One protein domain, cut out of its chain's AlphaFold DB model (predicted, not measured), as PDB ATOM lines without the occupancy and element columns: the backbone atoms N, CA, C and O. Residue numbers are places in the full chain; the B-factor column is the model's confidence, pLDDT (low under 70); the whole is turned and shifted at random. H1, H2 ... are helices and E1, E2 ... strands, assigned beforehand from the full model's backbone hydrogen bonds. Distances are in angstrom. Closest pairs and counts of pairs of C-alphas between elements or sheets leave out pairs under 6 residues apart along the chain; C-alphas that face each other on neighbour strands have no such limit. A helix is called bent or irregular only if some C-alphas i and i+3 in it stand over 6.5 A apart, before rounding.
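What this domain is: This is residues 12 to 142 and 189 to 220 of the 349 residues of the protein "Chorismate_bind domain-containing protein" of candidate division KSB1 bacterium (UniProt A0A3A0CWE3). Two antiparallel sheets, one of five strands and one of three, are partly face to face with their strands crossed, and a helix covers the outer side of each: H5 over the five-stranded sheet, H2 over the three-stranded one. H3 and the loop of residues 86 to 99 lie toward one end of the longest axis, H4 and the low-confidence residues 134 to 142 toward the other. The printed part has 163 residues, with five named helices and eight named strands in the order H1 E1 E2 E3 H2 E4 H3 E5 E6 H4 H5 E7 E8. The sheets run E6 E2 E1 E7 E8 and E3 E5 E4, and the class is mixed, helices and strands. The whole is compact, with a radius of gyration of the C-alphas of 17.2 A and spans of 53 by 41 by 33 A.

How they stand to each other: The larger sheet holds E6, residues 109 to 112, E2, 37 to 41, E1, 23 to 27, E7, 204 to 209, and E8, 214 to 219. E1 and E2 form a hairpin, with N 26 and O 39 at 2.9 A. E7 and E8 form another, with N 206 and O 217 at 2.8 A. E1 and E7 are antiparallel at 165 degrees, with N 27 and O 205 at 2.8 A; E6 and E2 have N 109 and O 40 at 2.8 A. H5, residues 189 to 199, is on one face at a height over the sheet of 9.4 A, over E7 and E8, and makes two layers with it, one of helix and one of sheet; the closest C-alphas of H5 and E8, Tyr 193 and Leu 216, are 6.4 A apart. H1, residues 12 to 17, only grazes this sheet and touches H5, the closest C-alphas, His 15 and Ala 190, being 5.2 A apart. H4, residues 122 to 131, only just grazes it, with 5 pairs of C-alphas within 10 A. The smaller sheet has E5, residues 100 to 105, between E3, 46 to 50, and E4, 72 to 77, with N 102 and O 48 at 2.8 A and N 103 and O 74 at 2.9 A. The two sheets form a sandwich, two sheets face to face, their strands at 87 degrees; Leu 24 of E1 and Ala 74 of E4 are the closest C-alphas of those strands, 7.4 A apart. H2, residues 53 to 68, is on the smaller sheet at a height of 8.7 A, again two layers, and runs along the strands, at 15 degrees to E5 on the local plane. E3, H2 and E4 make a split strand-helix-strand unit, two strands running the same way with E5 between them, its crossover right-handed. H3, residues 79 to 85, touches residues 53 to 57 of H2, about perpendicular at 90 degrees, the closest C-alphas, Leu 53 and Ala 84, 5.1 A apart. In H1, H4 and H5 every O i to N i+4 pair is within hydrogen-bond range; H2 has 10 of 12, and H3 has 0 of 3 but 4 of 4 O i to N i+3 pairs.

Where its parts are: H1 begins at C-alpha 12, (35.894, 8.066, 200.560). H2 measures 24.1 A and is irregular, C-alphas 54 and 57 being 7.0 A apart; it ends at C-alpha 68, (70.645, 16.243, 198.559). H5 measures 15.6 A and H4 14.6 A. E7 measures 16.4 A, E5 16.3 A, E8 15.9 A and E4 15.8 A. E8 ends at C-alpha 219, (53.252, -5.649, 194.960).

The domain as a whole: The two C-alphas farthest apart, Arg 88 and Val 134, are 55.6 A apart. Residues 143 to 188 are not printed, and C-alphas 142 and 189 are 13.2 A apart across the cut. Of the links that are printed whole, H3 to E5, with 14 residues, is long. The mean pLDDT of the printed part is 89.6; residues 87 to 94 and 134 to 142 are under 70.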
ATOM      1  N   ALA A  12      36.111   6.652 200.876       87.88
ATOM      2  CA  ALA A  12      35.894   8.066 200.560       87.88
ATOM      3  C   ALA A  12      37.197   8.896 200.531       87.88
ATOM      4  O   ALA A  12      37.321   9.818 199.729       87.88
ATOM      5  N   PHE A  13      38.184   8.546 201.362       90.38
ATOM      6  CA  PHE A  13      39.507   9.173 201.344       90.38
ATOM      7  C   PHE A  13      40.319   8.757 200.115       90.38
ATOM      8  O   PHE A  13      40.908   9.608 199.459       90.38
ATOM      9  N   ILE A  14      40.283   7.472 199.751       92.62
ATOM     10  CA  ILE A  14      40.919   6.959 198.528       92.62
ATOM     11  C   ILE A  14      40.324   7.625 197.279       92.62
ATOM     12  O   ILE A  14      41.062   8.031 196.387       92.62
ATOM     13  N   HIS A  15      39.002   7.809 197.231       92.19
ATOM     14  CA  HIS A  15      38.339   8.548 196.154       92.19
ATOM     15  C   HIS A  15      38.773  10.009 196.093       92.19
ATOM     16  O   HIS A  15      39.015  10.526 195.007       92.19
ATOM     17  N   TRP A  16      38.862  10.687 197.237       92.19
ATOM     18  CA  TRP A  16      39.357  12.062 197.268       92.19
ATOM     19  C   TRP A  16      40.792  12.143 196.739       92.19
ATOM     20  O   TRP A  16      41.076  12.991 195.896       92.19
ATOM     21  N   LEU A  17      41.656  11.213 197.160       92.12
ATOM     22  CA  LEU A  17      43.053  11.141 196.745       92.12
ATOM     23  C   LEU A  17      43.213  10.883 195.244       92.12
ATOM     24  O   LEU A  17      44.005  11.553 194.592       92.12
ATOM     25  N   ALA A  18      42.426   9.967 194.681       92.00
ATOM     26  CA  ALA A  18      42.437   9.670 193.248       92.00
ATOM     27  C   ALA A  18      41.969  10.841 192.364       92.00
ATOM     28  O   ALA A  18      42.081  10.760 191.147       92.00
ATOM     29  N   ASN A  19      41.418  11.903 192.960       90.75
ATOM     30  CA  ASN A  19      41.046  13.135 192.264       90.75
ATOM     31  C   ASN A  19      42.024  14.289 192.532       90.75
ATOM     32  O   ASN A  19      41.832  15.379 191.995       90.75
ATOM     33  N   GLN A  20      43.049  14.083 193.364       91.56
ATOM     34  CA  GLN A  20      44.088  15.083 193.574       91.56
ATOM     35  C   GLN A  20      45.158  14.942 192.481       91.56
ATOM     36  O   GLN A  20      45.640  13.828 192.236       91.56
ATOM     37  N   PRO A  21      45.537  16.037 191.806       91.19
ATOM     38  CA  PRO A  21      46.533  15.986 190.747       91.19
ATOM     39  C   PRO A  21      47.912  15.667 191.328       91.19
ATOM     40  O   PRO A  21      48.360  16.309 192.274       91.19
ATOM     41  N   ASN A  22      48.604  14.699 190.728       93.31
ATOM     42  CA  ASN A  22      49.949  14.267 191.118       93.31
ATOM     43  C   ASN A  22      50.059  13.788 192.575       93.31
ATOM     44  O   ASN A  22      51.142  13.831 193.152       93.31
ATOM     45  N   ALA A  23      48.958  13.329 193.175       94.56
ATOM     46  CA  ALA A  23      48.979  12.741 194.505       94.56
ATOM     47  C   ALA A  23      49.420  11.276 194.453       94.56
ATOM     48  O   ALA A  23      49.049  10.520 193.548       94.56
ATOM     49  N   LEU A  24      50.179  10.859 195.464       97.62
ATOM     50  CA  LEU A  24      50.605   9.474 195.627       97.62
ATOM     51  C   LEU A  24      50.250   8.983 197.014       97.62
ATOM     52  O   LEU A  24      50.493   9.643 198.025       97.62
ATOM     53  N   PHE A  25      49.742   7.764 197.049       97.81
ATOM     54  CA  PHE A  25      49.470   7.046 198.270       97.81
ATOM     55  C   PHE A  25      50.178   5.703 198.229       97.81
ATOM     56  O   PHE A  25      49.882   4.871 197.374       97.81
ATOM     57  N   LEU A  26      51.127   5.514 199.140       98.12
ATOM     58  CA  LEU A  26      51.833   4.257 199.349       98.12
ATOM     59  C   LEU A  26      51.256   3.613 200.610       98.12
ATOM     60  O   LEU A  26      51.497   4.082 201.724       98.12
ATOM     61  N   GLU A  27      50.457   2.567 200.434       96.56
ATOM     62  CA  GLU A  27      49.701   1.921 201.504       96.56
ATOM     63  C   GLU A  27      50.318   0.573 201.889       96.56
ATOM     64  O   GLU A  27      50.700  -0.241 201.048       96.56
ATOM     65  N   THR A  28      50.337   0.298 203.189       95.62
ATOM     66  CA  THR A  28      50.712  -1.006 203.737       95.62
ATOM     67  C   THR A  28      49.490  -1.649 204.374       95.62
ATOM     68  O   THR A  28      49.079  -1.303 205.485       95.62
ATOM     69  N   THR A  29      48.913  -2.621 203.669       91.56
ATOM     70  CA  THR A  29      47.729  -3.369 204.121       91.56
ATOM     71  C   THR A  29      48.089  -4.717 204.736       91.56
ATOM     72  O   THR A  29      47.427  -5.166 205.672       91.56
ATOM     73  N   ARG A  30      49.195  -5.333 204.300       91.38
ATOM     74  CA  ARG A  30      49.851  -6.449 204.994       91.38
ATOM     75  C   ARG A  30      51.039  -5.927 205.792       91.38
ATOM     76  O   ARG A  30      52.069  -5.566 205.225       91.38
ATOM     77  N   ARG A  31      50.880  -5.916 207.110       91.88
ATOM     78  CA  ARG A  31      51.850  -5.354 208.051       91.88
ATOM     79  C   ARG A  31      52.788  -6.424 208.591       91.88
ATOM     80  O   ARG A  31      52.353  -7.550 208.824       91.88
ATOM     81  N   ASP A  32      54.035  -6.051 208.835       89.69
ATOM     82  CA  ASP A  32      55.028  -6.891 209.505       89.69
ATOM     83  C   ASP A  32      55.975  -6.046 210.388       89.69
ATOM     84  O   ASP A  32      55.680  -4.892 210.733       89.69
ATOM     85  N   ASP A  33      57.090  -6.643 210.817       89.06
ATOM     86  CA  ASP A  33      58.079  -5.990 211.678       89.06
ATOM     87  C   ASP A  33      58.750  -4.773 211.014       89.06
ATOM     88  O   ASP A  33      59.160  -3.837 211.703       89.06
ATOM     89  N   ASP A  34      58.766  -4.757 209.689       90.88
ATOM     90  CA  ASP A  34      59.479  -3.817 208.839       90.88
ATOM     91  C   ASP A  34      58.532  -2.910 208.028       90.88
ATOM     92  O   ASP A  34      58.939  -1.857 207.548       90.88
ATOM     93  N   ASN A  35      57.280  -3.328 207.838       94.31
ATOM     94  CA  ASN A  35      56.284  -2.690 206.988       94.31
ATOM     95  C   ASN A  35      55.049  -2.366 207.826       94.31
ATOM     96  O   ASN A  35      54.171  -3.205 208.027       94.31
ATOM     97  N   PHE A  36      54.973  -1.145 208.343       95.12
ATOM     98  CA  PHE A  36      53.853  -0.707 209.180       95.12
ATOM     99  C   PHE A  36      53.533   0.783 209.031       95.12
ATOM    100  O   PHE A  36      52.755   1.325 209.819       95.12
ATOM    101  N   HIS A  37      54.081   1.428 208.003       96.50
ATOM    102  CA  HIS A  37      53.808   2.818 207.665       96.50
ATOM    103  C   HIS A  37      53.021   2.922 206.368       96.50
ATOM    104  O   HIS A  37      53.129   2.081 205.486       96.50
ATOM    105  N   SER A  38      52.213   3.962 206.238       97.31
ATOM    106  CA  SER A  38      51.687   4.393 204.944       97.31
ATOM    107  C   SER A  38      52.028   5.849 204.721       97.31
ATOM    108  O   SER A  38      52.048   6.633 205.668       97.31
ATOM    109  N   TYR A  39      52.321   6.180 203.473       98.00
ATOM    110  CA  TYR A  39      52.867   7.466 203.083       98.00
ATOM    111  C   TYR A  39      51.925   8.136 202.102       98.00
ATOM    112  O   TYR A  39      51.465   7.527 201.135       98.00
ATOM    113  N   LEU A  40      51.659   9.402 202.364       97.75
ATOM    114  CA  LEU A  40      50.830  10.255 201.544       97.75
ATOM    115  C   LEU A  40      51.677  11.423 201.049       97.75
ATOM    116  O   LEU A  40      52.230  12.176 201.848       97.75
ATOM    117  N   PHE A  41      51.756  11.570 199.732       97.75
ATOM    118  CA  PHE A  41      52.435  12.668 199.062       97.75
ATOM    119  C   PHE A  41      51.395  13.511 198.324       97.75
ATOM    120  O   PHE A  41      50.651  12.994 197.489       97.75
ATOM    121  N   LEU A  42      51.334  14.794 198.670       95.06
ATOM    122  CA  LEU A  42      50.397  15.779 198.134       95.06
ATOM    123  C   LEU A  42      51.184  16.998 197.653       95.06
ATOM    124  O   LEU A  42      52.241  17.285 198.210       95.06
ATOM    125  N   ASP A  43      50.657  17.692 196.646       92.75
ATOM    126  CA  ASP A  43      51.159  18.983 196.158       92.75
ATOM    127  C   ASP A  43      52.684  19.016 195.913       92.75
ATOM    128  O   ASP A  43      53.418  19.706 196.624       92.75
ATOM    129  N   PRO A  44      53.198  18.267 194.915       96.06
ATOM    130  CA  PRO A  44      54.629  18.263 194.627       96.06
ATOM    131  C   PRO A  44      55.134  19.667 194.267       96.06
ATOM    132  O   PRO A  44      54.549  20.358 193.433       96.06
ATOM    133  N   ALA A  45      56.284  20.049 194.825       96.06
ATOM    134  CA  ALA A  45      56.987  21.288 194.499       96.06
ATOM    135  C   ALA A  45      57.527  21.286 193.057       96.06
ATOM    136  O   ALA A  45      57.627  22.332 192.416       96.06
ATOM    137  N   ALA A  46      57.877  20.105 192.545       97.06
ATOM    138  CA  ALA A  46      58.285  19.887 191.165       97.06
ATOM    139  C   ALA A  46      57.953  18.456 190.727       97.06
ATOM    140  O   ALA A  46      57.805  17.558 191.553       97.06
ATOM    141  N   VAL A  47      57.877  18.236 189.417       97.12
ATOM    142  CA  VAL A  47      57.726  16.908 188.818       97.12
ATOM    143  C   VAL A  47      58.897  16.671 187.874       97.12
ATOM    144  O   VAL A  47      59.128  17.462 186.961       97.12
ATOM    145  N   ILE A  48      59.613  15.574 188.094       97.81
ATOM    146  CA  ILE A  48      60.688  15.077 187.238       97.81
ATOM    147  C   ILE A  48      60.099  13.944 186.403       97.81
ATOM    148  O   ILE A  48      59.637  12.944 186.955       97.81
ATOM    149  N   GLN A  49      60.089  14.088 185.081       96.06
ATOM    150  CA  GLN A  49      59.560  13.066 184.180       96.06
ATOM    151  C   GLN A  49      60.306  13.033 182.850       96.06
ATOM    152  O   GLN A  49      60.752  14.071 182.361       96.06
ATOM    153  N   CYS A  50      60.382  11.855 182.232       94.81
ATOM    154  CA  CYS A  50      60.945  11.700 180.894       94.81
ATOM    155  C   CYS A  50      60.225  10.620 180.081       94.81
ATOM    156  O   CYS A  50      59.686   9.659 180.633       94.81
ATOM    157  N   HIS A  51      60.249  10.778 178.757       92.62
ATOM    158  CA  HIS A  51      59.669   9.829 177.797       92.62
ATOM    159  C   HIS A  51      60.736   9.178 176.908       92.62
ATOM    160  O   HIS A  51      60.495   8.113 176.348       92.62
ATOM    161  N   ASP A  52      61.929   9.774 176.839       90.75
ATOM    162  CA  ASP A  52      63.042   9.291 176.028       90.75
ATOM    163  C   ASP A  52      64.083   8.562 176.884       90.75
ATOM    164  O   ASP A  52      64.427   9.003 177.986       90.75
ATOM    165  N   LEU A  53      64.632   7.460 176.359       90.44
ATOM    166  CA  LEU A  53      65.645   6.655 177.055       90.44
ATOM    167  C   LEU A  53      66.894   7.472 177.414       90.44
ATOM    168  O   LEU A  53      67.411   7.348 178.523       90.44
ATOM    169  N   ASP A  54      67.325   8.363 176.520       91.44
ATOM    170  CA  ASP A  54      68.520   9.196 176.709       91.44
ATOM    171  C   ASP A  54      68.372  10.204 177.867       91.44
ATOM    172  O   ASP A  54      69.360  10.738 178.370       91.44
ATOM    173  N   GLN A  55      67.140  10.460 178.321       94.19
ATOM    174  CA  GLN A  55      66.835  11.379 179.419       94.19
ATOM    175  C   GLN A  55      66.717  10.682 180.782       94.19
ATOM    176  O   GLN A  55      66.682  11.366 181.809       94.19
ATOM    177  N   VAL A  56      66.666   9.345 180.827       95.12
ATOM    178  CA  VAL A  56      66.443   8.583 182.070       95.12
ATOM    179  C   VAL A  56      67.549   8.854 183.090       95.12
ATOM    180  O   VAL A  56      67.264   9.167 184.245       95.12
ATOM    181  N   GLU A  57      68.816   8.790 182.674       96.44
ATOM    182  CA  GLU A  57      69.938   9.012 183.595       96.44
ATOM    183  C   GLU A  57      69.987  10.452 184.121       96.44
ATOM    184  O   GLU A  57      70.241  10.671 185.307       96.44
ATOM    185  N   ALA A  58      69.701  11.436 183.261       97.50
ATOM    186  CA  ALA A  58      69.641  12.843 183.652       97.50
ATOM    187  C   ALA A  58      68.501  13.106 184.653       97.50
ATOM    188  O   ALA A  58      68.697  13.822 185.635       97.50
ATOM    189  N   SER A  59      67.348  12.465 184.449       98.19
ATOM    190  CA  SER A  59      66.184  12.556 185.340       98.19
ATOM    191  C   SER A  59      66.456  11.919 186.708       98.19
ATOM    192  O   SER A  59      66.110  12.479 187.745       98.19
ATOM    193  N   LEU A  60      67.154  10.782 186.754       98.25
ATOM    194  CA  LEU A  60      67.596  10.184 188.021       98.25
ATOM    195  C   LEU A  60      68.608  11.077 188.755       98.25
ATOM    196  O   LEU A  60      68.511  11.244 189.968       98.25
ATOM    197  N   ALA A  61      69.518  11.727 188.026       98.00
ATOM    198  CA  ALA A  61      70.434  12.703 188.615       98.00
ATOM    199  C   ALA A  61      69.712  13.963 189.147       98.00
ATOM    200  O   ALA A  61      70.208  14.630 190.058       98.00
ATOM    201  N   GLU A  62      68.549  14.325 188.598       98.44
ATOM    202  CA  GLU A  62      67.673  15.358 189.169       98.44
ATOM    203  C   GLU A  62      67.057  14.923 190.495       98.44
ATOM    204  O   GLU A  62      67.069  15.706 191.446       98.44
ATOM    205  N   ILE A  63      66.618  13.667 190.595       98.38
ATOM    206  CA  ILE A  63      66.136  13.090 191.855       98.38
ATOM    207  C   ILE A  63      67.250  13.139 192.907       98.38
ATOM    208  O   ILE A  63      67.027  13.634 194.009       98.38
ATOM    209  N   ASP A  64      68.473  12.732 192.559       98.00
ATOM    210  CA  ASP A  64      69.624  12.810 193.468       98.00
ATOM    211  C   ASP A  64      69.902  14.236 193.963       98.00
ATOM    212  O   ASP A  64      70.224  14.445 195.137       98.00
ATOM    213  N   ARG A  65      69.766  15.240 193.089       98.19
ATOM    214  CA  ARG A  65      69.912  16.653 193.473       98.19
ATOM    215  C   ARG A  65      68.822  17.094 194.446       98.19
ATOM    216  O   ARG A  65      69.149  17.768 195.420       98.19
ATOM    217  N   ALA A  66      67.571  16.701 194.212       98.12
ATOM    218  CA  ALA A  66      66.458  17.015 195.104       98.12
ATOM    219  C   ALA A  66      66.649  16.378 196.492       98.12
ATOM    220  O   ALA A  66      66.539  17.064 197.508       98.12
ATOM    221  N   LEU A  67      67.043  15.100 196.544       96.69
ATOM    222  CA  LEU A  67      67.321  14.397 197.802       96.69
ATOM    223  C   LEU A  67      68.461  15.061 198.593       96.69
ATOM    224  O   LEU A  67      68.353  15.244 199.804       96.69
ATOM    225  N   LYS A  68      69.533  15.505 197.920       96.50
ATOM    226  CA  LYS A  68      70.645  16.243 198.559       96.50
ATOM    227  C   LYS A  68      70.229  17.594 199.145       96.50
ATOM    228  O   LYS A  68      70.902  18.095 200.041       96.50
ATOM    229  N   GLN A  69      69.150  18.188 198.642       97.19
ATOM    230  CA  GLN A  69      68.578  19.428 199.171       97.19
ATOM    231  C   GLN A  69      67.618  19.188 200.349       97.19
ATOM    232  O   GLN A  69      67.136  20.153 200.934       97.19
ATOM    233  N   GLY A  70      67.373  17.928 200.726       96.69
ATOM    234  CA  GLY A  70      66.481  17.556 201.825       96.69
ATOM    235  C   GLY A  70      65.029  17.320 201.407       96.69
ATOM    236  O   GLY A  70      64.194  17.098 202.278       96.69
ATOM    237  N   TYR A  71      64.729  17.344 200.105       98.19
ATOM    238  CA  TYR A  71      63.414  16.966 199.598       98.19
ATOM    239  C   TYR A  71      63.233  15.448 199.576       98.19
ATOM    240  O   TYR A  71      64.190  14.673 199.590       98.19
ATOM    241  N   TYR A  72      61.980  15.029 199.455       98.06
ATOM    242  CA  TYR A  72      61.572  13.654 199.210       98.06
ATOM    243  C   TYR A  72      61.160  13.496 197.750       98.06
ATOM    244  O   TYR A  72      60.575  14.406 197.168       98.06
ATOM    245  N   ALA A  73      61.413  12.329 197.163       98.19
ATOM    246  CA  ALA A  73      60.944  11.995 195.823       98.19
ATOM    247  C   ALA A  73      60.102  10.717 195.860       98.19
ATOM    248  O   ALA A  73      60.519   9.715 196.441       98.19
ATOM    249  N   ALA A  74      58.926  10.744 195.232       98.31
ATOM    250  CA  ALA A  74      58.031   9.592 195.147       98.31
ATOM    251  C   ALA A  74      57.412   9.494 193.751       98.31
ATOM    252  O   ALA A  74      57.012  10.501 193.166       98.31
ATOM    253  N   GLY A  75      57.351   8.279 193.211       97.38
ATOM    254  CA  GLY A  75      57.046   8.080 191.803       97.38
ATOM    255  C   GLY A  75      57.212   6.643 191.342       97.38
ATOM    256  O   GLY A  75      57.172   5.707 192.142       97.38
ATOM    257  N   PHE A  76      57.411   6.482 190.039       97.06
ATOM    258  CA  PHE A  76      57.638   5.194 189.408       97.06
ATOM    259  C   PHE A  76      58.731   5.268 188.338       97.06
ATOM    260  O   PHE A  76      59.006   6.316 187.749       97.06
ATOM    261  N   LEU A  77      59.315   4.102 188.064       95.81
ATOM    262  CA  LEU A  77      60.213   3.854 186.944       95.81
ATOM    263  C   LEU A  77      59.621   2.712 186.111       95.81
ATOM    264  O   LEU A  77      59.406   1.616 186.633       95.81
ATOM    265  N   ALA A  78      59.315   2.972 184.843       93.56
ATOM    266  CA  ALA A  78      58.804   1.960 183.927       93.56
ATOM    267  C   ALA A  78      59.885   0.911 183.634       93.56
ATOM    268  O   ALA A  78      61.079   1.213 183.636       93.56
ATOM    269  N   TYR A  79      59.476  -0.325 183.344       89.56
ATOM    270  CA  TYR A  79      60.408  -1.411 183.027       89.56
ATOM    271  C   TYR A  79      61.331  -1.041 181.856       89.56
ATOM    272  O   TYR A  79      62.537  -1.277 181.903       89.56
ATOM    273  N   GLU A  80      60.764  -0.398 180.838       87.88
ATOM    274  CA  GLU A  80      61.448   0.040 179.628       87.88
ATOM    275  C   GLU A  80      62.561   1.058 179.910       87.88
ATOM    276  O   GLU A  80      63.541   1.094 179.170       87.88
ATOM    277  N   ALA A  81      62.493   1.821 181.007       91.25
ATOM    278  CA  ALA A  81      63.574   2.727 181.401       91.25
ATOM    279  C   ALA A  81      64.890   1.979 181.681       91.25
ATOM    280  O   ALA A  81      65.969   2.554 181.574       91.25
ATOM    281  N   GLY A  82      64.817   0.678 181.982       89.25
ATOM    282  CA  GLY A  82      65.981  -0.177 182.185       89.25
ATOM    283  C   GLY A  82      66.865  -0.305 180.946       89.25
ATOM    284  O   GLY A  82      68.065  -0.527 181.078       89.25
ATOM    285  N   TYR A  83      66.307  -0.100 179.748       86.81
ATOM    286  CA  TYR A  83      67.086  -0.102 178.512       86.81
ATOM    287  C   TYR A  83      68.067   1.073 178.426       86.81
ATOM    288  O   TYR A  83      69.075   0.955 177.738       86.81
ATOM    289  N   ALA A  84      67.847   2.158 179.178       88.56
ATOM    290  CA  ALA A  84      68.789   3.275 179.242       88.56
ATOM    291  C   ALA A  84      70.142   2.874 179.861       88.56
ATOM    292  O   ALA A  84      71.163   3.492 179.570       88.56
ATOM    293  N   PHE A  85      70.174   1.813 180.676       87.56
ATOM    294  CA  PHE A  85      71.400   1.312 181.306       87.56
ATOM    295  C   PHE A  85      72.118   0.242 180.470       87.56
ATOM    296  O   PHE A  85      73.239  -0.150 180.795       87.56
ATOM    297  N   GLU A  86      71.502  -0.229 179.383       80.25
ATOM    298  CA  GLU A  86      71.985  -1.356 178.585       80.25
ATOM    299  C   GLU A  86      72.402  -0.910 177.178       80.25
ATOM    300  O   GLU A  86      71.659  -1.016 176.204       80.25
ATOM    301  N   GLN A  87      73.659  -0.482 177.040       65.69
ATOM    302  CA  GLN A  87      74.221   0.062 175.788       65.69
ATOM    303  C   GLN A  87      74.155  -0.884 174.574       65.69
ATOM    304  O   GLN A  87      74.344  -0.454 173.441       65.69
ATOM    305  N   ARG A  88      73.944  -2.189 174.790       63.38
ATOM    306  CA  ARG A  88      73.883  -3.200 173.719       63.38
ATOM    307  C   ARG A  88      72.479  -3.402 173.151       63.38
ATOM    308  O   ARG A  88      72.318  -4.179 172.213       63.38
ATOM    309  N   LEU A  89      71.481  -2.745 173.730       61.91
ATOM    310  CA  LEU A  89      70.073  -2.938 173.435       61.91
ATOM    311  C   LEU A  89      69.480  -1.618 172.930       61.91
ATOM    312  O   LEU A  89      68.991  -0.802 173.701       61.91
ATOM    313  N   HIS A  90      69.521  -1.403 171.615       57.09
ATOM    314  CA  HIS A  90      68.815  -0.284 170.992       57.09
ATOM    315  C   HIS A  90      67.378  -0.703 170.690       57.09
ATOM    316  O   HIS A  90      67.118  -1.379 169.693       57.09
ATOM    317  N   PHE A  91      66.451  -0.303 171.558       61.28
ATOM    318  CA  PHE A  91      65.024  -0.503 171.334       61.28
ATOM    319  C   PHE A  91      64.339   0.835 171.073       61.28
ATOM    320  O   PHE A  91      64.451   1.739 171.902       61.28
ATOM    321  N   PRO A  92      63.604   0.980 169.957       58.16
ATOM    322  CA  PRO A  92      62.698   2.102 169.806       58.16
ATOM    323  C   PRO A  92      61.550   1.908 170.800       58.16
ATOM    324  O   PRO A  92      60.655   1.093 170.578       58.16
ATOM    325  N   VAL A  93      61.591   2.629 171.917       63.28
ATOM    326  CA  VAL A  93      60.463   2.699 172.844       63.28
ATOM    327  C   VAL A  93      59.626   3.904 172.429       63.28
ATOM    328  O   VAL A  93      59.881   5.025 172.849       63.28
ATOM    329  N   ALA A  94      58.654   3.684 171.546       63.88
ATOM    330  CA  ALA A  94      57.647   4.692 171.238       63.88
ATOM    331  C   ALA A  94      56.507   4.538 172.251       63.88
ATOM    332  O   ALA A  94      55.683   3.634 172.134       63.88
ATOM    333  N   THR A  95      56.494   5.380 173.282       71.69
ATOM    334  CA  THR A  95      55.471   5.355 174.331       71.69
ATOM    335  C   THR A  95      54.985   6.767 174.629       71.69
ATOM    336  O   THR A  95      55.777   7.696 174.755       71.69
ATOM    337  N   THR A  96      53.669   6.931 174.755       80.62
ATOM    338  CA  THR A  96      53.060   8.149 175.313       80.62
ATOM    339  C   THR A  96      53.039   8.128 176.843       80.62
ATOM    340  O   THR A  96      52.730   9.133 177.467       80.62
ATOM    341  N   PHE A  97      53.343   6.977 177.449       89.62
ATOM    342  CA  PHE A  97      53.458   6.801 178.890       89.62
ATOM    343  C   PHE A  97      54.899   7.085 179.346       89.62
ATOM    344  O   PHE A  97      55.820   6.562 178.710       89.62
ATOM    345  N   PRO A  98      55.119   7.860 180.424       93.31
ATOM    346  CA  PRO A  98      56.462   8.238 180.841       93.31
ATOM    347  C   PRO A  98      57.302   7.024 181.247       93.31
ATOM    348  O   PRO A  98      56.823   6.095 181.897       93.31
ATOM    349  N   LEU A  99      58.586   7.058 180.898       94.06
ATOM    350  CA  LEU A  99      59.566   6.066 181.340       94.06
ATOM    351  C   LEU A  99      59.908   6.244 182.821       94.06
ATOM    352  O   LEU A  99      60.206   5.278 183.518       94.06
ATOM    353  N   LEU A 100      59.857   7.481 183.299       96.19
ATOM    354  CA  LEU A 100      60.086   7.866 184.681       96.19
ATOM    355  C   LEU A 100      59.138   9.013 185.005       96.19
ATOM    356  O   LEU A 100      58.994   9.937 184.204       96.19
ATOM    357  N   TRP A 101      58.533   8.968 186.187       97.31
ATOM    358  CA  TRP A 101      57.805  10.097 186.755       97.31
ATOM    359  C   TRP A 101      57.992  10.099 188.269       97.31
ATOM    360  O   TRP A 101      57.709   9.093 188.919       97.31
ATOM    361  N   PHE A 102      58.465  11.208 188.833       98.25
ATOM    362  CA  PHE A 102      58.618  11.418 190.271       98.25
ATOM    363  C   PHE A 102      58.192  12.834 190.648       98.25
ATOM    364  O   PHE A 102      58.690  13.813 190.094       98.25
ATOM    365  N   GLY A 103      57.309  12.947 191.636       97.81
ATOM    366  CA  GLY A 103      57.078  14.210 192.329       97.81
ATOM    367  C   GLY A 103      58.175  14.459 193.364       97.81
ATOM    368  O   GLY A 103      58.659  13.516 193.995       97.81
ATOM    369  N   VAL A 104      58.547  15.725 193.537       98.31
ATOM    370  CA  VAL A 104      59.462  16.218 194.573       98.31
ATOM    371  C   VAL A 104      58.641  16.937 195.638       98.31
ATOM    372  O   VAL A 104      57.862  17.828 195.313       98.31
ATOM    373  N   TYR A 105      58.816  16.561 196.900       97.56
ATOM    374  CA  TYR A 105      57.976  16.971 198.025       97.56
ATOM    375  C   TYR A 105      58.823  17.469 199.191       97.56
ATOM    376  O   TYR A 105      59.911  16.947 199.430       97.56
ATOM    377  N   ASP A 106      58.296  18.410 199.973       95.62
ATOM    378  CA  ASP A 106      58.930  18.835 201.228       95.62
ATOM    379  C   ASP A 106      58.959  17.701 202.261       95.62
ATOM    380  O   ASP A 106      59.969  17.478 202.920       95.62
ATOM    381  N   SER A 107      57.849  16.968 202.407       95.88
ATOM    382  CA  SER A 107      57.762  15.778 203.260       95.88
ATOM    383  C   SER A 107      56.515  14.945 202.935       95.88
ATOM    384  O   SER A 107      55.511  15.512 202.500       95.88
ATOM    385  N   PRO A 108      56.535  13.619 203.155       97.19
ATOM    386  CA  PRO A 108      55.315  12.822 203.181       97.19
ATOM    387  C   PRO A 108      54.529  13.057 204.472       97.19
ATOM    388  O   PRO A 108      55.112  13.277 205.533       97.19
ATOM    389  N   ILE A 109      53.212  12.882 204.412       97.44
ATOM    390  CA  ILE A 109      52.386  12.614 205.592       97.44
ATOM    391  C   ILE A 109      52.475  11.114 205.892       97.44
ATOM    392  O   ILE A 109      52.212  10.281 205.023       97.44
ATOM    393  N   ILE A 110      52.852  10.766 207.117       97.31
ATOM    394  CA  ILE A 110      53.175   9.406 207.540       97.31
ATOM    395  C   ILE A 110      52.114   8.927 208.524       97.31
ATOM    396  O   ILE A 110      51.891   9.536 209.570       97.31
ATOM    397  N   TYR A 111      51.485   7.798 208.214       95.69
ATOM    398  CA  TYR A 111      50.600   7.089 209.128       95.69
ATOM    399  C   TYR A 111      51.282   5.839 209.668       95.69
ATOM    400  O   TYR A 111      51.700   4.974 208.899       95.69
ATOM    401  N   ASN A 112      51.355   5.716 210.989       95.06
ATOM    402  CA  ASN A 112      51.903   4.555 211.672       95.06
ATOM    403  C   ASN A 112      50.771   3.618 212.102       95.06
ATOM    404  O   ASN A 112      50.012   3.897 213.033       95.06
ATOM    405  N   HIS A 113      50.689   2.453 211.461       93.25
ATOM    406  CA  HIS A 113      49.641   1.466 211.722       93.25
ATOM    407  C   HIS A 113      49.750   0.787 213.091       93.25
ATOM    408  O   HIS A 113      48.754   0.248 213.576       93.25
ATOM    409  N   ARG A 114      50.929   0.796 213.728       92.06
ATOM    410  CA  ARG A 114      51.111   0.253 215.088       92.06
ATOM    411  C   ARG A 114      50.557   1.200 216.134       92.06
ATOM    412  O   ARG A 114      49.885   0.760 217.061       92.06
ATOM    413  N   LEU A 115      50.838   2.489 215.964       92.12
ATOM    414  CA  LEU A 115      50.349   3.542 216.851       92.12
ATOM    415  C   LEU A 115      48.912   3.957 216.523       92.12
ATOM    416  O   LEU A 115      48.271   4.598 217.349       92.12
ATOM    417  N   ARG A 116      48.405   3.568 215.342       90.88
ATOM    418  CA  ARG A 116      47.102   3.984 214.796       90.88
ATOM    419  C   ARG A 116      46.961   5.507 214.791       90.88
ATOM    420  O   ARG A 116      45.934   6.066 215.166       90.88
ATOM    421  N   ALA A 117      48.043   6.169 214.406       91.56
ATOM    422  CA  ALA A 117      48.169   7.612 214.443       91.56
ATOM    423  C   ALA A 117      49.047   8.086 213.290       91.56
ATOM    424  O   ALA A 117      49.907   7.350 212.798       91.56
ATOM    425  N   PHE A 118      48.827   9.327 212.879       93.25
ATOM    426  CA  PHE A 118      49.796  10.022 212.053       93.25
ATOM    427  C   PHE A 118      51.025  10.371 212.905       93.25
ATOM    428  O   PHE A 118      50.907  10.575 214.112       93.25
ATOM    429  N   GLU A 119      52.206  10.330 212.296       95.56
ATOM    430  CA  GLU A 119      53.449  10.812 212.916       95.56
ATOM    431  C   GLU A 119      53.682  12.299 212.611       95.56
ATOM    432  O   GLU A 119      54.457  12.970 213.296       95.56
ATOM    433  N   ASN A 120      53.019  12.802 211.569       96.00
ATOM    434  CA  ASN A 120      52.995  14.193 211.144       96.00
ATOM    435  C   ASN A 120      51.742  14.483 210.292       96.00
ATOM    436  O   ASN A 120      51.045  13.580 209.836       96.00
ATOM    437  N   GLY A 121      51.470  15.760 210.009       93.06
ATOM    438  CA  GLY A 121      50.419  16.156 209.062       93.06
ATOM    439  C   GLY A 121      48.982  16.031 209.585       93.06
ATOM    440  O   GLY A 121      48.039  16.153 208.808       93.06
ATOM    441  N   GLU A 122      48.774  15.852 210.893       91.50
ATOM    442  CA  GLU A 122      47.455  15.672 211.518       91.50
ATOM    443  C   GLU A 122      46.499  16.824 211.206       91.50
ATOM    444  O   GLU A 122      45.312  16.610 210.961       91.50
ATOM    445  N   GLN A 123      47.010  18.058 211.225       91.25
ATOM    446  CA  GLN A 123      46.218  19.250 210.921       91.25
ATOM    447  C   GLN A 123      45.757  19.258 209.465       91.25
ATOM    448  O   GLN A 123      44.623  19.645 209.185       91.25
ATOM    449  N   GLU A 124      46.616  18.808 208.554       92.19
ATOM    450  CA  GLU A 124      46.300  18.749 207.133       92.19
ATOM    451  C   GLU A 124      45.280  17.647 206.856       92.19
ATOM    452  O   GLU A 124      44.234  17.899 206.261       92.19
ATOM    453  N   ILE A 125      45.479  16.463 207.439       91.38
ATOM    454  CA  ILE A 125      44.485  15.389 207.394       91.38
ATOM    455  C   ILE A 125      43.149  15.849 207.980       91.38
ATOM    456  O   ILE A 125      42.103  15.548 207.408       91.38
ATOM    457  N   ALA A 126      43.138  16.609 209.077       89.62
ATOM    458  CA  ALA A 126      41.910  17.139 209.662       89.62
ATOM    459  C   ALA A 126      41.170  18.111 208.727       89.62
ATOM    460  O   ALA A 126      39.939  18.111 208.714       89.62
ATOM    461  N   ARG A 127      41.892  18.911 207.934       90.50
ATOM    462  CA  ARG A 127      41.301  19.781 206.903       90.50
ATOM    463  C   ARG A 127      40.739  18.962 205.748       90.50
ATOM    464  O   ARG A 127      39.572  19.135 205.407       90.50
ATOM    465  N   ILE A 128      41.518  18.021 205.216       90.31
ATOM    466  CA  ILE A 128      41.091  17.097 204.152       90.31
ATOM    467  C   ILE A 128      39.827  16.338 204.582       90.31
ATOM    468  O   ILE A 128      38.845  16.254 203.848       90.31
ATOM    469  N   SER A 129      39.799  15.875 205.831       86.56
ATOM    470  CA  SER A 129      38.658  15.186 206.446       86.56
ATOM    471  C   SER A 129      37.352  15.976 206.386       86.56
ATOM    472  O   SER A 129      36.285  15.373 206.330       86.56
ATOM    473  N   GLN A 130      37.419  17.310 206.455       87.06
ATOM    474  CA  GLN A 130      36.247  18.189 206.397       87.06
ATOM    475  C   GLN A 130      35.757  18.411 204.962       87.06
ATOM    476  O   GLN A 130      34.592  18.750 204.767       87.06
ATOM    477  N   GLN A 131      36.631  18.222 203.970       85.81
ATOM    478  CA  GLN A 131      36.308  18.345 202.547       85.81
ATOM    479  C   GLN A 131      35.692  17.063 201.983       85.81
ATOM    480  O   GLN A 131      34.918  17.117 201.029       85.81
ATOM    481  N   ILE A 132      36.030  15.909 202.564       84.44
ATOM    482  CA  ILE A 132      35.514  14.611 202.132       84.44
ATOM    483  C   ILE A 132      34.034  14.507 202.527       84.44
ATOM    484  O   ILE A 132      33.714  14.516 203.720       84.44
ATOM    485  N   PRO A 133      33.108  14.373 201.558       71.81
ATOM    486  CA  PRO A 133      31.699  14.200 201.865       71.81
ATOM    487  C   PRO A 133      31.491  12.957 202.731       71.81
ATOM    488  O   PRO A 133      32.055  11.895 202.458       71.81
ATOM    489  N   VAL A 134      30.612  13.049 203.733       62.72
ATOM    490  CA  VAL A 134      30.124  11.880 204.483       62.72
ATOM    491  C   VAL A 134      29.149  11.099 203.592       62.72
ATOM    492  O   VAL A 134      27.949  11.052 203.839       62.72
ATOM    493  N   GLN A 135      29.636  10.534 202.489       57.34
ATOM    494  CA  GLN A 135      28.862   9.628 201.650       57.34
ATOM    495  C   GLN A 135      29.147   8.179 202.046       57.34
ATOM    496  O   GLN A 135      30.278   7.795 202.345       57.34
ATOM    497  N   LYS A 136      28.082   7.369 202.081       51.72
ATOM    498  CA  LYS A 136      28.168   5.917 202.259       51.72
ATOM    499  C   LYS A 136      28.992   5.330 201.119       51.72
ATOM    500  O   LYS A 136      28.728   5.663 199.970       51.72
ATOM    501  N   ASN A 137      29.918   4.436 201.468       51.88
ATOM    502  CA  ASN A 137      30.675   3.564 200.571       51.88
ATOM    503  C   ASN A 137      29.893   3.252 199.283       51.88
ATOM    504  O   ASN A 137      28.999   2.405 199.299       51.88
ATOM    505  N   MET A 138      30.228   3.913 198.175       53.09
ATOM    506  CA  MET A 138      29.799   3.471 196.851       53.09
ATOM    507  C   MET A 138      30.765   2.383 196.399       53.09
ATOM    508  O   MET A 138      31.568   2.589 195.507       53.09
ATOM    509  N   VAL A 139      30.718   1.209 197.028       54.66
ATOM    510  CA  VAL A 139      31.268   0.032 196.353       54.66
ATOM    511  C   VAL A 139      30.189  -0.375 195.369       54.66
ATOM    512  O   VAL A 139      29.195  -0.988 195.761       54.66
ATOM    513  N   SER A 140      30.318   0.036 194.106       55.25
ATOM    514  CA  SER A 140      29.461  -0.545 193.078       55.25
ATOM    515  C   SER A 140      29.702  -2.056 193.100       55.25
ATOM    516  O   SER A 140      30.845  -2.512 193.092       55.25
ATOM    517  N   SER A 141      28.646  -2.857 193.204       56.66
ATOM    518  CA  SER A 141      28.718  -4.294 192.941       56.66
ATOM    519  C   SER A 141      28.822  -4.458 191.427       56.66
ATOM    520  O   SER A 141      27.817  -4.655 190.751       56.66
ATOM    521  N   GLY A 142      30.004  -4.205 190.872       60.84
ATOM    522  CA  GLY A 142      30.206  -4.226 189.426       60.84
ATOM    523  C   GLY A 142      30.457  -5.636 188.928       60.84
ATOM    524  O   GLY A 142      31.173  -6.406 189.569       60.84
ATOM    525  N   PRO A 189      39.294   4.979 189.119       92.00
ATOM    526  CA  PRO A 189      40.427   4.149 189.532       92.00
ATOM    527  C   PRO A 189      40.426   3.829 191.035       92.00
ATOM    528  O   PRO A 189      40.851   2.744 191.433       92.00
ATOM    529  N   ALA A 190      39.885   4.724 191.873       92.62
ATOM    530  CA  ALA A 190      39.711   4.476 193.305       92.62
ATOM    531  C   ALA A 190      38.777   3.292 193.597       92.62
ATOM    532  O   ALA A 190      39.050   2.526 194.520       92.62
ATOM    533  N   ASP A 191      37.723   3.096 192.792       90.62
ATOM    534  CA  ASP A 191      36.814   1.953 192.941       90.62
ATOM    535  C   ASP A 191      37.572   0.637 192.746       90.62
ATOM    536  O   ASP A 191      37.436  -0.300 193.536       90.62
ATOM    537  N   LEU A 192      38.407   0.576 191.701       92.06
ATOM    538  CA  LEU A 192      39.227  -0.594 191.415       92.06
ATOM    539  C   LEU A 192      40.277  -0.809 192.509       92.06
ATOM    540  O   LEU A 192      40.449  -1.936 192.967       92.06
ATOM    541  N   TYR A 193      40.924   0.261 192.976       94.44
ATOM    542  CA  TYR A 193      41.890   0.187 194.069       94.44
ATOM    543  C   TYR A 193      41.262  -0.382 195.343       94.44
ATOM    544  O   TYR A 193      41.780  -1.350 195.890       94.44
ATOM    545  N   CYS A 194      40.123   0.155 195.795       91.44
ATOM    546  CA  CYS A 194      39.437  -0.345 196.986       91.44
ATOM    547  C   CYS A 194      39.027  -1.815 196.832       91.44
ATOM    548  O   CYS A 194      39.268  -2.608 197.738       91.44
ATOM    549  N   ARG A 195      38.483  -2.212 195.673       89.31
ATOM    550  CA  ARG A 195      38.130  -3.617 195.422       89.31
ATOM    551  C   ARG A 195      39.346  -4.540 195.458       89.31
ATOM    552  O   ARG A 195      39.266  -5.615 196.043       89.31
ATOM    553  N   LEU A 196      40.457  -4.154 194.833       91.12
ATOM    554  CA  LEU A 196      41.684  -4.955 194.840       91.12
ATOM    555  C   LEU A 196      42.279  -5.040 196.245       91.12
ATOM    556  O   LEU A 196      42.654  -6.125 196.679       91.12
ATOM    557  N   ARG A 197      42.279  -3.927 196.981       90.75
ATOM    558  CA  ARG A 197      42.743  -3.850 198.367       90.75
ATOM    559  C   ARG A 197      41.993  -4.804 199.291       90.75
ATOM    560  O   ARG A 197      42.629  -5.489 200.087       90.75
ATOM    561  N   ASP A 198      40.672  -4.883 199.150       86.88
ATOM    562  CA  ASP A 198      39.825  -5.759 199.966       86.88
ATOM    563  C   ASP A 198      40.023  -7.254 199.629       86.88
ATOM    564  O   ASP A 198      39.717  -8.116 200.451       86.88
ATOM    565  N   ASN A 199      40.540  -7.573 198.433       86.06
ATOM    566  CA  ASN A 199      40.790  -8.949 197.976       86.06
ATOM    567  C   ASN A 199      42.261  -9.391 198.064       86.06
ATOM    568  O   ASN A 199      42.540 -10.584 197.930       86.06
ATOM    569  N   GLN A 200      43.198  -8.451 198.208       86.31
ATOM    570  CA  GLN A 200      44.627  -8.733 198.229       86.31
ATOM    571  C   GLN A 200      45.371  -7.754 199.142       86.31
ATOM    572  O   GLN A 200      45.787  -6.665 198.733       86.31
ATOM    573  N   ARG A 201      45.640  -8.189 200.374       89.69
ATOM    574  CA  ARG A 201      46.505  -7.434 201.290       89.69
ATOM    575  C   ARG A 201      47.987  -7.623 200.959       89.69
ATOM    576  O   ARG A 201      48.496  -8.746 200.925       89.69
ATOM    577  N   VAL A 202      48.707  -6.515 200.779       92.38
ATOM    578  CA  VAL A 202      50.142  -6.484 200.451       92.38
ATOM    579  C   VAL A 202      50.893  -5.435 201.260       92.38
ATOM    580  O   VAL A 202      50.313  -4.486 201.788       92.38
ATOM    581  N   SER A 203      52.204  -5.614 201.373       93.31
ATOM    582  CA  SER A 203      53.062  -4.682 202.106       93.31
ATOM    583  C   SER A 203      53.351  -3.403 201.311       93.31
ATOM    584  O   SER A 203      53.561  -2.358 201.923       93.31
ATOM    585  N   TYR A 204      53.298  -3.482 199.974       95.69
ATOM    586  CA  TYR A 204      53.645  -2.400 199.048       95.69
ATOM    587  C   TYR A 204      52.495  -2.136 198.061       95.69
ATOM    588  O   TYR A 204      52.589  -2.455 196.870       95.69
ATOM    589  N   ALA A 205      51.377  -1.603 198.561       97.12
ATOM    590  CA  ALA A 205      50.306  -1.102 197.706       97.12
ATOM    591  C   ALA A 205      50.579   0.359 197.324       97.12
ATOM    592  O   ALA A 205      51.153   1.118 198.106       97.12
ATOM    593  N   ALA A 206      50.186   0.757 196.118       97.81
ATOM    594  CA  ALA A 206      50.325   2.132 195.664       97.81
ATOM    595  C   ALA A 206      49.140   2.569 194.797       97.81
ATOM    596  O   ALA A 206      48.676   1.813 193.942       97.81
ATOM    597  N   LEU A 207      48.700   3.805 195.002       97.88
ATOM    598  CA  LEU A 207      47.773   4.542 194.151       97.88
ATOM    599  C   LEU A 207      48.455   5.852 193.750       97.88
ATOM    600  O   LEU A 207      48.734   6.694 194.602       97.88
ATOM    601  N   LEU A 208      48.738   6.009 192.461       97.56
ATOM    602  CA  LEU A 208      49.297   7.232 191.894       97.56
ATOM    603  C   LEU A 208      48.236   7.866 191.001       97.56
ATOM    604  O   LEU A 208      47.775   7.234 190.048       97.56
ATOM    605  N   SER A 209      47.863   9.099 191.321       95.00
ATOM    606  CA  SER A 209      46.936   9.928 190.556       95.00
ATOM    607  C   SER A 209      47.748  10.931 189.742       95.00
ATOM    608  O   SER A 209      48.212  11.933 190.278       95.00
ATOM    609  N   LEU A 210      47.998  10.633 188.467       91.50
ATOM    610  CA  LEU A 210      48.754  11.494 187.554       91.50
ATOM    611  C   LEU A 210      47.784  12.293 186.676       91.50
ATOM    612  O   LEU A 210      46.597  11.986 186.623       91.50
ATOM    613  N   ALA A 211      48.292  13.300 185.961       84.62
ATOM    614  CA  ALA A 211      47.457  14.164 185.118       84.62
ATOM    615  C   ALA A 211      46.603  13.381 184.099       84.62
ATOM    616  O   ALA A 211      45.402  13.616 184.004       84.62
ATOM    617  N   ASP A 212      47.215  12.416 183.401       85.88
ATOM    618  CA  ASP A 212      46.570  11.672 182.305       85.88
ATOM    619  C   ASP A 212      46.405  10.169 182.593       85.88
ATOM    620  O   ASP A 212      45.871   9.425 181.773       85.88
ATOM    621  N   HIS A 213      46.893   9.688 183.741       90.50
ATOM    622  CA  HIS A 213      46.956   8.261 184.059       90.50
ATOM    623  C   HIS A 213      46.738   8.011 185.554       90.50
ATOM    624  O   HIS A 213      47.115   8.823 186.395       90.50
ATOM    625  N   ALA A 214      46.224   6.832 185.896       93.94
ATOM    626  CA  ALA A 214      46.251   6.318 187.261       93.94
ATOM    627  C   ALA A 214      47.034   5.004 187.300       93.94
ATOM    628  O   ALA A 214      46.836   4.137 186.446       93.94
ATOM    629  N   ILE A 215      47.908   4.840 188.293       96.38
ATOM    630  CA  ILE A 215      48.646   3.590 188.511       96.38
ATOM    631  C   ILE A 215      48.189   2.991 189.829       96.38
ATOM    632  O   ILE A 215      48.294   3.623 190.880       96.38
ATOM    633  N   LEU A 216      47.707   1.753 189.757       97.00
ATOM    634  CA  LEU A 216      47.351   0.937 190.909       97.00
ATOM    635  C   LEU A 216      48.357  -0.211 190.994       97.00
ATOM    636  O   LEU A 216      48.496  -0.976 190.040       97.00
ATOM    637  N   SER A 217      49.053  -0.343 192.117       96.50
ATOM    638  CA  SER A 217      50.022  -1.416 192.343       96.50
ATOM    639  C   SER A 217      49.703  -2.157 193.630       96.50
ATOM    640  O   SER A 217      49.404  -1.537 194.646       96.50
ATOM    641  N   PHE A 218      49.793  -3.484 193.586       95.25
ATOM    642  CA  PHE A 218      49.647  -4.364 194.743       95.25
ATOM    643  C   PHE A 218      50.822  -5.347 194.773       95.25
ATOM    644  O   PHE A 218      50.657  -6.543 194.521       95.25
ATOM    645  N   SER A 219      52.033  -4.836 195.018       92.50
ATOM    646  CA  SER A 219      53.252  -5.649 194.960       92.50
ATOM    647  C   SER A 219      53.473  -6.439 196.257       92.50
ATOM    648  O   SER A 219      53.484  -5.849 197.342       92.50
ATOM    649  N   PRO A 220      53.708  -7.762 196.181       88.25
ATOM    650  CA  PRO A 220      54.154  -8.550 197.327       88.25
ATOM    651  C   PRO A 220      55.682  -8.508 197.525       88.25
ATOM    652  O   PRO A 220      56.158  -8.835 198.609       88.25
TER     653      PRO A 220